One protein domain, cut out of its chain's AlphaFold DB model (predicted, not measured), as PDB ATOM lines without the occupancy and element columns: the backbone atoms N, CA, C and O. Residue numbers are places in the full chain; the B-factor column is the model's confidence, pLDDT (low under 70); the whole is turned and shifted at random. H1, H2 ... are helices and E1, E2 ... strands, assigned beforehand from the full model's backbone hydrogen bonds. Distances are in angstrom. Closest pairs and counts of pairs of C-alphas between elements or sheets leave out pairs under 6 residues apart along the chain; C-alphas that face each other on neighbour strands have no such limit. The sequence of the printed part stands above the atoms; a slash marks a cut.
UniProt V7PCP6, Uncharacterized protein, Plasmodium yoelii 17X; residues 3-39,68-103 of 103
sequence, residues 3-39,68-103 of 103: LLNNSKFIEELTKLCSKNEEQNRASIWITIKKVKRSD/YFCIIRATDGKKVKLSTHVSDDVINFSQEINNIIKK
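Overview. This is residues 3 to 39 and 68 to 103 of the 103 residues of an uncharacterized protein of Plasmodium yoelii 17X (UniProt V7PCP6). A small twisted sheet of three antiparallel strands has one long helix, H1, slantwise over one face, and a shorter helix, H2, packs side by side with H1; the other face of the sheet is bare of named elements. The printed part has 73 residues, with two named helices and three named strands that follow each other as H1, E1, E2, E3, H2, and the sheet's order is E1, E2, E3. The class is mixed, helices and strands. The whole is compact, with a radius of gyration of the C-alphas of 12.5 A, yet elongated in outline, spanning 41 by 24 by 16 A.

Along the chain. Begin at Leu 3 and go on to C-alpha 6 at (56.929, 85.425, 28.285); from there H1, residues 6 to 23, runs 25.9 A. A tight link leads to E1, residues 29 to 36, which covers 22.8 A from C-alpha 29 at (52.261, 69.324, 33.436). After the cut, E2, residues 68 to 75, runs 23.3 A, and E3, residues 81 to 86, runs 16.9 A. Then look for H2, residues 90 to 101, 16.3 A long, ending at C-alpha 101 at (51.127, 71.459, 22.100).

Arrangement. Start at the sheet, which is twisted, its C-alphas lying up to 4.4 A off its best plane. E1 and E2 are antiparallel at 161 degrees; look at N 31 and O 73, 2.9 A apart and within hydrogen-bond range. E2 and E3, a hairpin, are antiparallel at 159 degrees, with N 82 and O 74 within range at 2.8 A. H1 is on the sheet at a height of 10.3 A, over E2 and E3, and on the local plane it runs slantwise to the strands, at 33 degrees to E3. Its closest C-alphas to E3 are those of Asn 6 and Thr 84, 6.0 A apart. H1 and H2 touch, the same way at a shallow tilt of 12 degrees, with the C-alphas of Thr 14 and Ile 100 closest at 6.3 A. H2 is not on the sheet, but only just, with 4 pairs of C-alphas within 10 A; it is apart from E1, and only just apart from E2, closest 8.5 A. In H1 and H2 every O i to N i+4 pair is within hydrogen-bond range.

Size, cuts and confidence. The two C-alphas farthest apart are those of Glu 22 and Ser 38, at 41.7 A. Residues 40 to 67 are not printed, and C-alphas 39 and 68 stand 9.6 A apart across this cut. The links printed whole, H1 to E1, E2 to E3 and E3 to H2, are tight. The mean pLDDT of the printed part is 88.9, and residues 22 to 25 are under 70.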
ATOM      1  N   LEU A   3      60.651  82.131  37.685       93.50
ATOM      2  CA  LEU A   3      59.799  83.112  37.018       93.50
ATOM      3  C   LEU A   3      60.572  83.690  35.833       93.50
ATOM      4  O   LEU A   3      61.639  84.269  36.017       93.50
ATOM      5  N   LEU A   4      60.041  83.493  34.635       96.06
ATOM      6  CA  LEU A   4      60.612  83.938  33.374       96.06
ATOM      7  C   LEU A   4      59.724  85.024  32.766       96.06
ATOM      8  O   LEU A   4      58.555  85.159  33.129       96.06
ATOM      9  N   ASN A   5      60.285  85.790  31.833       94.31
ATOM     10  CA  ASN A   5      59.468  86.592  30.927       94.31
ATOM     11  C   ASN A   5      58.761  85.677  29.903       94.31
ATOM     12  O   ASN A   5      59.120  84.505  29.756       94.31
ATOM     13  N   ASN A   6      57.766  86.213  29.195       94.69
ATOM     14  CA  ASN A   6      56.929  85.425  28.285       94.69
ATOM     15  C   ASN A   6      57.741  84.724  27.189       94.69
ATOM     16  O   ASN A   6      57.648  83.508  27.063       94.69
ATOM     17  N   SER A   7      58.593  85.452  26.465       93.94
ATOM     18  CA  SER A   7      59.382  84.888  25.361       93.94
ATOM     19  C   SER A   7      60.333  83.784  25.831       93.94
ATOM     20  O   SER A   7      60.415  82.724  25.215       93.94
ATOM     21  N   LYS A   8      61.008  83.984  26.971       95.94
ATOM     22  CA  LYS A   8      61.917  82.981  27.536       95.94
ATOM     23  C   LYS A   8      61.161  81.767  28.062       95.94
ATOM     24  O   LYS A   8      61.654  80.650  27.952       95.94
ATOM     25  N   PHE A   9      59.971  81.963  28.626       96.50
ATOM     26  CA  PHE A   9      59.113  80.855  29.033       96.50
ATOM     27  C   PHE A   9      58.737  79.973  27.838       96.50
ATOM     28  O   PHE A   9      58.834  78.756  27.951       96.50
ATOM     29  N   ILE A  10      58.350  80.577  26.711       96.12
ATOM     30  CA  ILE A  10      58.009  79.863  25.474       96.12
ATOM     31  C   ILE A  10      59.218  79.086  24.949       96.12
ATOM     32  O   ILE A  10      59.108  77.883  24.736       96.12
ATOM     33  N   GLU A  11      60.390  79.721  24.858       96.31
ATOM     34  CA  GLU A  11      61.633  79.067  24.424       96.31
ATOM     35  C   GLU A  11      61.980  77.840  25.289       96.31
ATOM     36  O   GLU A  11      62.263  76.755  24.777       96.31
ATOM     37  N   GLU A  12      61.947  77.991  26.615       95.56
ATOM     38  CA  GLU A  12      62.269  76.902  27.541       95.56
ATOM     39  C   GLU A  12      61.184  75.814  27.564       95.56
ATOM     40  O   GLU A  12      61.505  74.636  27.724       95.56
ATOM     41  N   LEU A  13      59.910  76.171  27.357       94.75
ATOM     42  CA  LEU A  13      58.824  75.203  27.205       94.75
ATOM     43  C   LEU A  13      58.990  74.383  25.919       94.75
ATOM     44  O   LEU A  13      58.855  73.163  25.969       94.75
ATOM     45  N   THR A  14      59.342  75.012  24.796       94.69
ATOM     46  CA  THR A  14      59.625  74.302  23.539       94.69
ATOM     47  C   THR A  14      60.762  73.300  23.718       94.69
ATOM     48  O   THR A  14      60.607  72.135  23.355       94.69
ATOM     49  N   LYS A  15      61.874  73.706  24.351       92.75
ATOM     50  CA  LYS A  15      62.988  72.791  24.667       92.75
ATOM     51  C   LYS A  15      62.542  71.627  25.546       92.75
ATOM     52  O   LYS A  15      62.985  70.498  25.340       92.75
ATOM     53  N   LEU A  16      61.684  71.899  26.532       90.94
ATOM     54  CA  LEU A  16      61.159  70.877  27.431       90.94
ATOM     55  C   LEU A  16      60.321  69.835  26.677       90.94
ATOM     56  O   LEU A  16      60.509  68.644  26.914       90.94
ATOM     57  N   CYS A  17      59.446  70.270  25.766       90.12
ATOM     58  CA  CYS A  17      58.638  69.379  24.932       90.12
ATOM     59  C   CYS A  17      59.498  68.553  23.966       90.12
ATOM     60  O   CYS A  17      59.398  67.330  23.975       90.12
ATOM     61  N   SER A  18      60.415  69.180  23.223       88.44
ATOM     62  CA  SER A  18      61.257  68.462  22.250       88.44
ATOM     63  C   SER A  18      62.176  67.427  22.905       88.44
ATOM     64  O   SER A  18      62.286  66.302  22.431       88.44
ATOM     65  N   LYS A  19      62.772  67.748  24.061       83.38
ATOM     66  CA  LYS A  19      63.584  66.777  24.811       83.38
ATOM     67  C   LYS A  19      62.763  65.575  25.293       83.38
ATOM     68  O   LYS A  19      63.296  64.477  25.438       83.38
ATOM     69  N   ASN A  20      61.487  65.790  25.605       75.12
ATOM     70  CA  ASN A  20      60.601  64.735  26.075       75.12
ATOM     71  C   ASN A  20      60.218  63.758  24.955       75.12
ATOM     72  O   ASN A  20      60.216  62.549  25.185       75.12
ATOM     73  N   GLU A  21      59.957  64.272  23.751       71.44
ATOM     74  CA  GLU A  21      59.724  63.463  22.545       71.44
ATOM     75  C   GLU A  21      60.916  62.543  22.253       71.44
ATOM     76  O   GLU A  21      60.743  61.334  22.116       71.44
ATOM     77  N   GLU A  22      62.140  63.086  22.260       68.69
ATOM     78  CA  GLU A  22      63.370  62.317  22.008       68.69
ATOM     79  C   GLU A  22      63.610  61.207  23.043       68.69
ATOM     80  O   GLU A  22      64.157  60.150  22.728       68.69
ATOM     81  N   GLN A  23      63.229  61.448  24.301       67.81
ATOM     82  CA  GLN A  23      63.520  60.548  25.421       67.81
ATOM     83  C   GLN A  23      62.349  59.633  25.795       67.81
ATOM     84  O   GLN A  23      62.506  58.809  26.702       67.81
ATOM     85  N   ASN A  24      61.205  59.765  25.114       64.25
ATOM     86  CA  ASN A  24      59.985  58.980  25.305       64.25
ATOM     87  C   ASN A  24      59.545  58.891  26.785       64.25
ATOM     88  O   ASN A  24      59.128  57.834  27.273       64.25
ATOM     89  N   ARG A  25      59.745  59.969  27.565       67.75
ATOM     90  CA  ARG A  25      59.696  59.906  29.037       67.75
ATOM     91  C   ARG A  25      59.130  61.153  29.719       67.75
ATOM     92  O   ARG A  25      59.872  62.066  30.068       67.75
ATOM     93  N   ALA A  26      57.896  60.956  30.192       71.94
ATOM     94  CA  ALA A  26      57.154  61.683  31.230       71.94
ATOM     95  C   ALA A  26      56.181  62.758  30.728       71.94
ATOM     96  O   ALA A  26      56.439  63.495  29.789       71.94
ATOM     97  N   SER A  27      55.025  62.850  31.383       87.88
ATOM     98  CA  SER A  27      54.032  63.885  31.108       87.88
ATOM     99  C   SER A  27      54.572  65.264  31.484       87.88
ATOM    100  O   SER A  27      55.121  65.449  32.574       87.88
ATOM    101  N   ILE A  28      54.364  66.244  30.607       91.38
ATOM    102  CA  ILE A  28      54.591  67.654  30.924       91.38
ATOM    103  C   ILE A  28      53.298  68.212  31.511       91.38
ATOM    104  O   ILE A  28      52.238  68.163  30.892       91.38
ATOM    105  N   TRP A  29      53.389  68.747  32.721       93.75
ATOM    106  CA  TRP A  29      52.261  69.324  33.436       93.75
ATOM    107  C   TRP A  29      52.246  70.828  33.229       93.75
ATOM    108  O   TRP A  29      53.202  71.508  33.607       93.75
ATOM    109  N   ILE A  30      51.149  71.347  32.684       94.75
ATOM    110  CA  ILE A  30      50.917  72.783  32.531       94.75
ATOM    111  C   ILE A  30      49.734  73.182  33.410       94.75
ATOM    112  O   ILE A  30      48.667  72.577  33.351       94.75
ATOM    113  N   THR A  31      49.911  74.215  34.233       95.06
ATOM    114  CA  THR A  31      48.826  74.795  35.035       95.06
ATOM    115  C   THR A  31      48.635  76.256  34.677       95.06
ATOM    116  O   THR A  31      49.614  77.001  34.604       95.06
ATOM    117  N   ILE A  32      47.379  76.670  34.535       93.81
ATOM    118  CA  ILE A  32      46.968  78.031  34.194       93.81
ATOM    119  C   ILE A  32      46.061  78.521  35.325       93.81
ATOM    120  O   ILE A  32      45.061  77.880  35.644       93.81
ATOM    121  N   LYS A  33      46.418  79.632  35.978       92.69
ATOM    122  CA  LYS A  33      45.667  80.167  37.121       92.69
ATOM    123  C   LYS A  33      45.434  81.666  36.980       92.69
ATOM    124  O   LYS A  33      46.384  82.437  36.874       92.69
ATOM    125  N   LYS A  34      44.173  82.092  37.099       91.12
ATOM    126  CA  LYS A  34      43.797  83.506  37.246       91.12
ATOM    127  C   LYS A  34      44.194  84.014  38.634       91.12
ATOM    128  O   LYS A  34      43.858  83.390  39.640       91.12
ATOM    129  N   VAL A  35      44.882  85.149  38.694       89.88
ATOM    130  CA  VAL A  35      45.369  85.751  39.943       89.88
ATOM    131  C   VAL A  35      44.979  87.222  40.001       89.88
ATOM    132  O   VAL A  35      45.099  87.937  39.005       89.88
ATOM    133  N   LYS A  36      44.491  87.679  41.161       89.12
ATOM    134  CA  LYS A  36      44.266  89.107  41.413       89.12
ATOM    135  C   LYS A  36      45.607  89.775  41.681       89.12
ATOM    136  O   LYS A  36      46.397  89.276  42.478       89.12
ATOM    137  N   ARG A  37      45.849  90.942  41.085       82.19
ATOM    138  CA  ARG A  37      47.062  91.735  41.346       82.19
ATOM    139  C   ARG A  37      47.213  92.094  42.830       82.19
ATOM    140  O   ARG A  37      48.335  92.138  43.313       82.19
ATOM    141  N   SER A  38      46.104  92.249  43.562       81.12
ATOM    142  CA  SER A  38      46.091  92.475  45.017       81.12
ATOM    143  C   SER A  38      46.688  91.331  45.841       81.12
ATOM    144  O   SER A  38      47.137  91.560  46.958       81.12
ATOM    145  N   ASP A  39      46.687  90.105  45.312       78.62
ATOM    146  CA  ASP A  39      47.143  88.915  46.040       78.62
ATOM    147  C   ASP A  39      48.666  88.732  45.933       78.62
ATOM    148  O   ASP A  39      49.258  87.927  46.660       78.62
ATOM    149  N   TYR A  68      43.626  91.701  37.165       85.75
ATOM    150  CA  TYR A  68      43.973  90.291  37.083       85.75
ATOM    151  C   TYR A  68      45.123  90.059  36.111       85.75
ATOM    152  O   TYR A  68      45.388  90.856  35.218       85.75
ATOM    153  N   PHE A  69      45.803  88.943  36.307       89.44
ATOM    154  CA  PHE A  69      46.763  88.385  35.369       89.44
ATOM    155  C   PHE A  69      46.689  86.861  35.454       89.44
ATOM    156  O   PHE A  69      46.103  86.298  36.387       89.44
ATOM    157  N   CYS A  70      47.259  86.191  34.466       90.81
ATOM    158  CA  CYS A  70      47.380  84.748  34.445       90.81
ATOM    159  C   CYS A  70      48.775  84.339  34.916       90.81
ATOM    160  O   CYS A  70      49.771  84.860  34.420       90.81
ATOM    161  N   ILE A  71      48.853  83.398  35.856       93.44
ATOM    162  CA  ILE A  71      50.089  82.675  36.151       93.44
ATOM    163  C   ILE A  71      50.040  81.353  35.410       93.44
ATOM    164  O   ILE A  71      49.133  80.547  35.632       93.44
ATOM    165  N   ILE A  72      51.050  81.121  34.582       95.38
ATOM    166  CA  ILE A  72      51.215  79.883  33.829       95.38
ATOM    167  C   ILE A  72      52.472  79.200  34.338       95.38
ATOM    168  O   ILE A  72      53.485  79.854  34.582       95.38
ATOM    169  N   ARG A  73      52.393  77.891  34.577       96.38
ATOM    170  CA  ARG A  73      53.509  77.083  35.079       96.38
ATOM    171  C   ARG A  73      53.616  75.808  34.276       96.38
ATOM    172  O   ARG A  73      52.585  75.230  33.953       96.38
ATOM    173  N   ALA A  74      54.843  75.370  34.032       95.69
ATOM    174  CA  ALA A  74      55.135  74.122  33.343       95.69
ATOM    175  C   ALA A  74      56.197  73.319  34.105       95.69
ATOM    176  O   ALA A  74      57.129  73.896  34.678       95.69
ATOM    177  N   THR A  75      56.057  71.995  34.143       94.44
ATOM    178  CA  THR A  75      57.027  71.102  34.787       94.44
ATOM    179  C   THR A  75      57.010  69.698  34.196       94.44
ATOM    180  O   THR A  75      55.968  69.207  33.781       94.44
ATOM    181  N   ASP A  76      58.161  69.029  34.229       91.19
ATOM    182  CA  ASP A  76      58.326  67.595  33.943       91.19
ATOM    183  C   ASP A  76      57.976  66.694  35.147       91.19
ATOM    184  O   ASP A  76      58.272  65.499  35.155       91.19
ATOM    185  N   GLY A  77      57.437  67.274  36.226       87.50
ATOM    186  CA  GLY A  77      57.199  66.580  37.494       87.50
ATOM    187  C   GLY A  77      58.476  66.276  38.289       87.50
ATOM    188  O   GLY A  77      58.395  65.706  39.375       87.50
ATOM    189  N   LYS A  78      59.653  66.673  37.788       84.50
ATOM    190  CA  LYS A  78      60.960  66.403  38.389       84.50
ATOM    191  C   LYS A  78      61.694  67.716  38.665       84.50
ATOM    192  O   LYS A  78      61.401  68.406  39.648       84.50
ATOM    193  N   LYS A  79      62.685  68.043  37.829       85.50
ATOM    194  CA  LYS A  79      63.646  69.127  38.064       85.50
ATOM    195  C   LYS A  79      63.209  70.429  37.404       85.50
ATOM    196  O   LYS A  79      63.407  71.493  37.991       85.50
ATOM    197  N   VAL A  80      62.611  70.367  36.216       90.94
ATOM    198  CA  VAL A  80      62.275  71.574  35.457       90.94
ATOM    199  C   VAL A  80      60.961  72.139  35.980       90.94
ATOM    200  O   VAL A  80      59.937  71.462  35.985       90.94
ATOM    201  N   LYS A  81      60.983  73.385  36.462       95.19
ATOM    202  CA  LYS A  81      59.804  74.099  36.980       95.19
ATOM    203  C   LYS A  81      59.830  75.541  36.487       95.19
ATOM    204  O   LYS A  81      60.493  76.380  37.102       95.19
ATOM    205  N   LEU A  82      59.104  75.809  35.410       96.50
ATOM    206  CA  LEU A  82      58.999  77.104  34.739       96.50
ATOM    207  C   LEU A  82      57.728  77.829  35.185       96.50
ATOM    208  O   LEU A  82      56.726  77.194  35.526       96.50
ATOM    209  N   SER A  83      57.746  79.157  35.164       96.88
ATOM    210  CA  SER A  83      56.556  79.977  35.382       96.88
ATOM    211  C   SER A  83      56.653  81.319  34.666       96.88
ATOM    212  O   SER A  83      57.753  81.842  34.518       96.88
ATOM    213  N   THR A  84      55.517  81.879  34.255       95.88
ATOM    214  CA  THR A  84      55.413  83.242  33.714       95.88
ATOM    215  C   THR A  84      54.102  83.911  34.135       95.88
ATOM    216  O   THR A  84      53.154  83.241  34.566       95.88
ATOM    217  N   HIS A  85      54.058  85.238  34.026       93.44
ATOM    218  CA  HIS A  85      52.879  86.069  34.242       93.44
ATOM    219  C   HIS A  85      52.424  86.690  32.917       93.44
ATOM    220  O   HIS A  85      53.198  87.382  32.267       93.44
ATOM    221  N   VAL A  86      51.153  86.513  32.555       91.44
ATOM    222  CA  VAL A  86      50.578  87.049  31.312       91.44
ATOM    223  C   VAL A  86      49.413  87.976  31.654       91.44
ATOM    224  O   VAL A  86      48.456  87.547  32.303       91.44
ATOM    225  N   SER A  87      49.492  89.251  31.260       85.50
ATOM    226  CA  SER A  87      48.442  90.253  31.516       85.50
ATOM    227  C   SER A  87      47.839  90.857  30.256       85.50
ATOM    228  O   SER A  87      46.618  90.934  30.173       85.50
ATOM    229  N   ASP A  88      48.666  91.267  29.295       78.94
ATOM    230  CA  ASP A  88      48.213  92.117  28.184       78.94
ATOM    231  C   ASP A  88      48.246  91.389  26.830       78.94
ATOM    232  O   ASP A  88      47.395  91.632  25.982       78.94
ATOM    233  N   ASP A  89      49.150  90.420  26.665       80.75
ATOM    234  CA  ASP A  89      49.370  89.706  25.400       80.75
ATOM    235  C   ASP A  89      48.832  88.262  25.414       80.75
ATOM    236  O   ASP A  89      49.494  87.297  25.037       80.75
ATOM    237  N   VAL A  90      47.624  88.083  25.955       84.69
ATOM    238  CA  VAL A  90      47.067  86.746  26.240       84.69
ATOM    239  C   VAL A  90      46.780  85.953  24.964       84.69
ATOM    240  O   VAL A  90      46.978  84.740  24.945       84.69
ATOM    241  N   ILE A  91      46.306  86.619  23.907       89.44
ATOM    242  CA  ILE A  91      45.905  85.956  22.659       89.44
ATOM    243  C   ILE A  91      47.133  85.393  21.944       89.44
ATOM    244  O   ILE A  91      47.156  84.196  21.657       89.44
ATOM    245  N   ASN A  92      48.169  86.213  21.731       91.06
ATOM    246  CA  ASN A  92      49.394  85.762  21.070       91.06
ATOM    247  C   ASN A  92      50.081  84.675  21.902       91.06
ATOM    248  O   ASN A  92      50.401  83.610  21.382       91.06
ATOM    249  N   PHE A  93      50.185  84.871  23.221       91.81
ATOM    250  CA  PHE A  93      50.761  83.866  24.113       91.81
ATOM    251  C   PHE A  93      49.993  82.532  24.075       91.81
ATOM    252  O   PHE A  93      50.585  81.451  24.099       91.81
ATOM    253  N   SER A  94      48.658  82.578  23.988       91.38
ATOM    254  CA  SER A  94      47.841  81.370  23.846       91.38
ATOM    255  C   SER A  94      48.077  80.665  22.511       91.38
ATOM    256  O   SER A  94      48.034  79.435  22.471       91.38
ATOM    257  N   GLN A  95      48.292  81.412  21.427       93.88
ATOM    258  CA  GLN A  95      48.614  80.844  20.119       93.88
ATOM    259  C   GLN A  95      49.987  80.166  20.138       93.88
ATOM    260  O   GLN A  95      50.099  79.034  19.677       93.88
ATOM    261  N   GLU A  96      51.000  80.794  20.742       94.31
ATOM    262  CA  GLU A  96      52.335  80.202  20.891       94.31
ATOM    263  C   GLU A  96      52.292  78.888  21.681       94.31
ATOM    264  O   GLU A  96      52.836  77.880  21.228       94.31
ATOM    265  N   ILE A  97      51.577  78.851  22.814       93.12
ATOM    266  CA  ILE A  97      51.394  77.604  23.573       93.12
ATOM    267  C   ILE A  97      50.670  76.540  22.742       93.12
ATOM    268  O   ILE A  97      51.090  75.384  22.737       93.12
ATOM    269  N   ASN A  98      49.603  76.905  22.030       93.56
ATOM    270  CA  ASN A  98      48.868  75.953  21.197       93.56
ATOM    271  C   ASN A  98      49.745  75.358  20.090       93.56
ATOM    272  O   ASN A  98      49.639  74.165  19.815       93.56
ATOM    273  N   ASN A  99      50.618  76.162  19.484       94.19
ATOM    274  CA  ASN A  99      51.549  75.694  18.460       94.19
ATOM    275  C   ASN A  99      52.573  74.705  19.027       94.19
ATOM    276  O   ASN A  99      52.942  73.762  18.338       94.19
ATOM    277  N   ILE A 100      52.998  74.882  20.282       92.38
ATOM    278  CA  ILE A 100      53.879  73.924  20.962       92.38
ATOM    279  C   ILE A 100      53.149  72.606  21.246       92.38
ATOM    280  O   ILE A 100      53.736  71.549  21.069       92.38
ATOM    281  N   ILE A 101      51.889  72.657  21.698       88.00
ATOM    282  CA  ILE A 101      51.127  71.459  22.100       88.00
ATOM    283  C   ILE A 101      50.678  70.618  20.899       88.00
ATOM    284  O   ILE A 101      50.560  69.404  21.017       88.00
ATOM    285  N   LYS A 102      50.357  71.261  19.771       86.75
ATOM    286  CA  LYS A 102      49.887  70.580  18.553       86.75
ATOM    287  C   LYS A 102      51.009  69.998  17.693       86.75
ATOM    288  O   LYS A 102      50.692  69.349  16.697       86.75
ATOM    289  N   LYS A 103      52.258  70.338  18.003       70.38
ATOM    290  CA  LYS A 103      53.423  69.810  17.304       70.38
ATOM    291  C   LYS A 103      53.544  68.309  17.558       70.38
ATOM    292  O   LYS A 103      53.917  67.619  16.588       70.38
TER     293      LYS A 103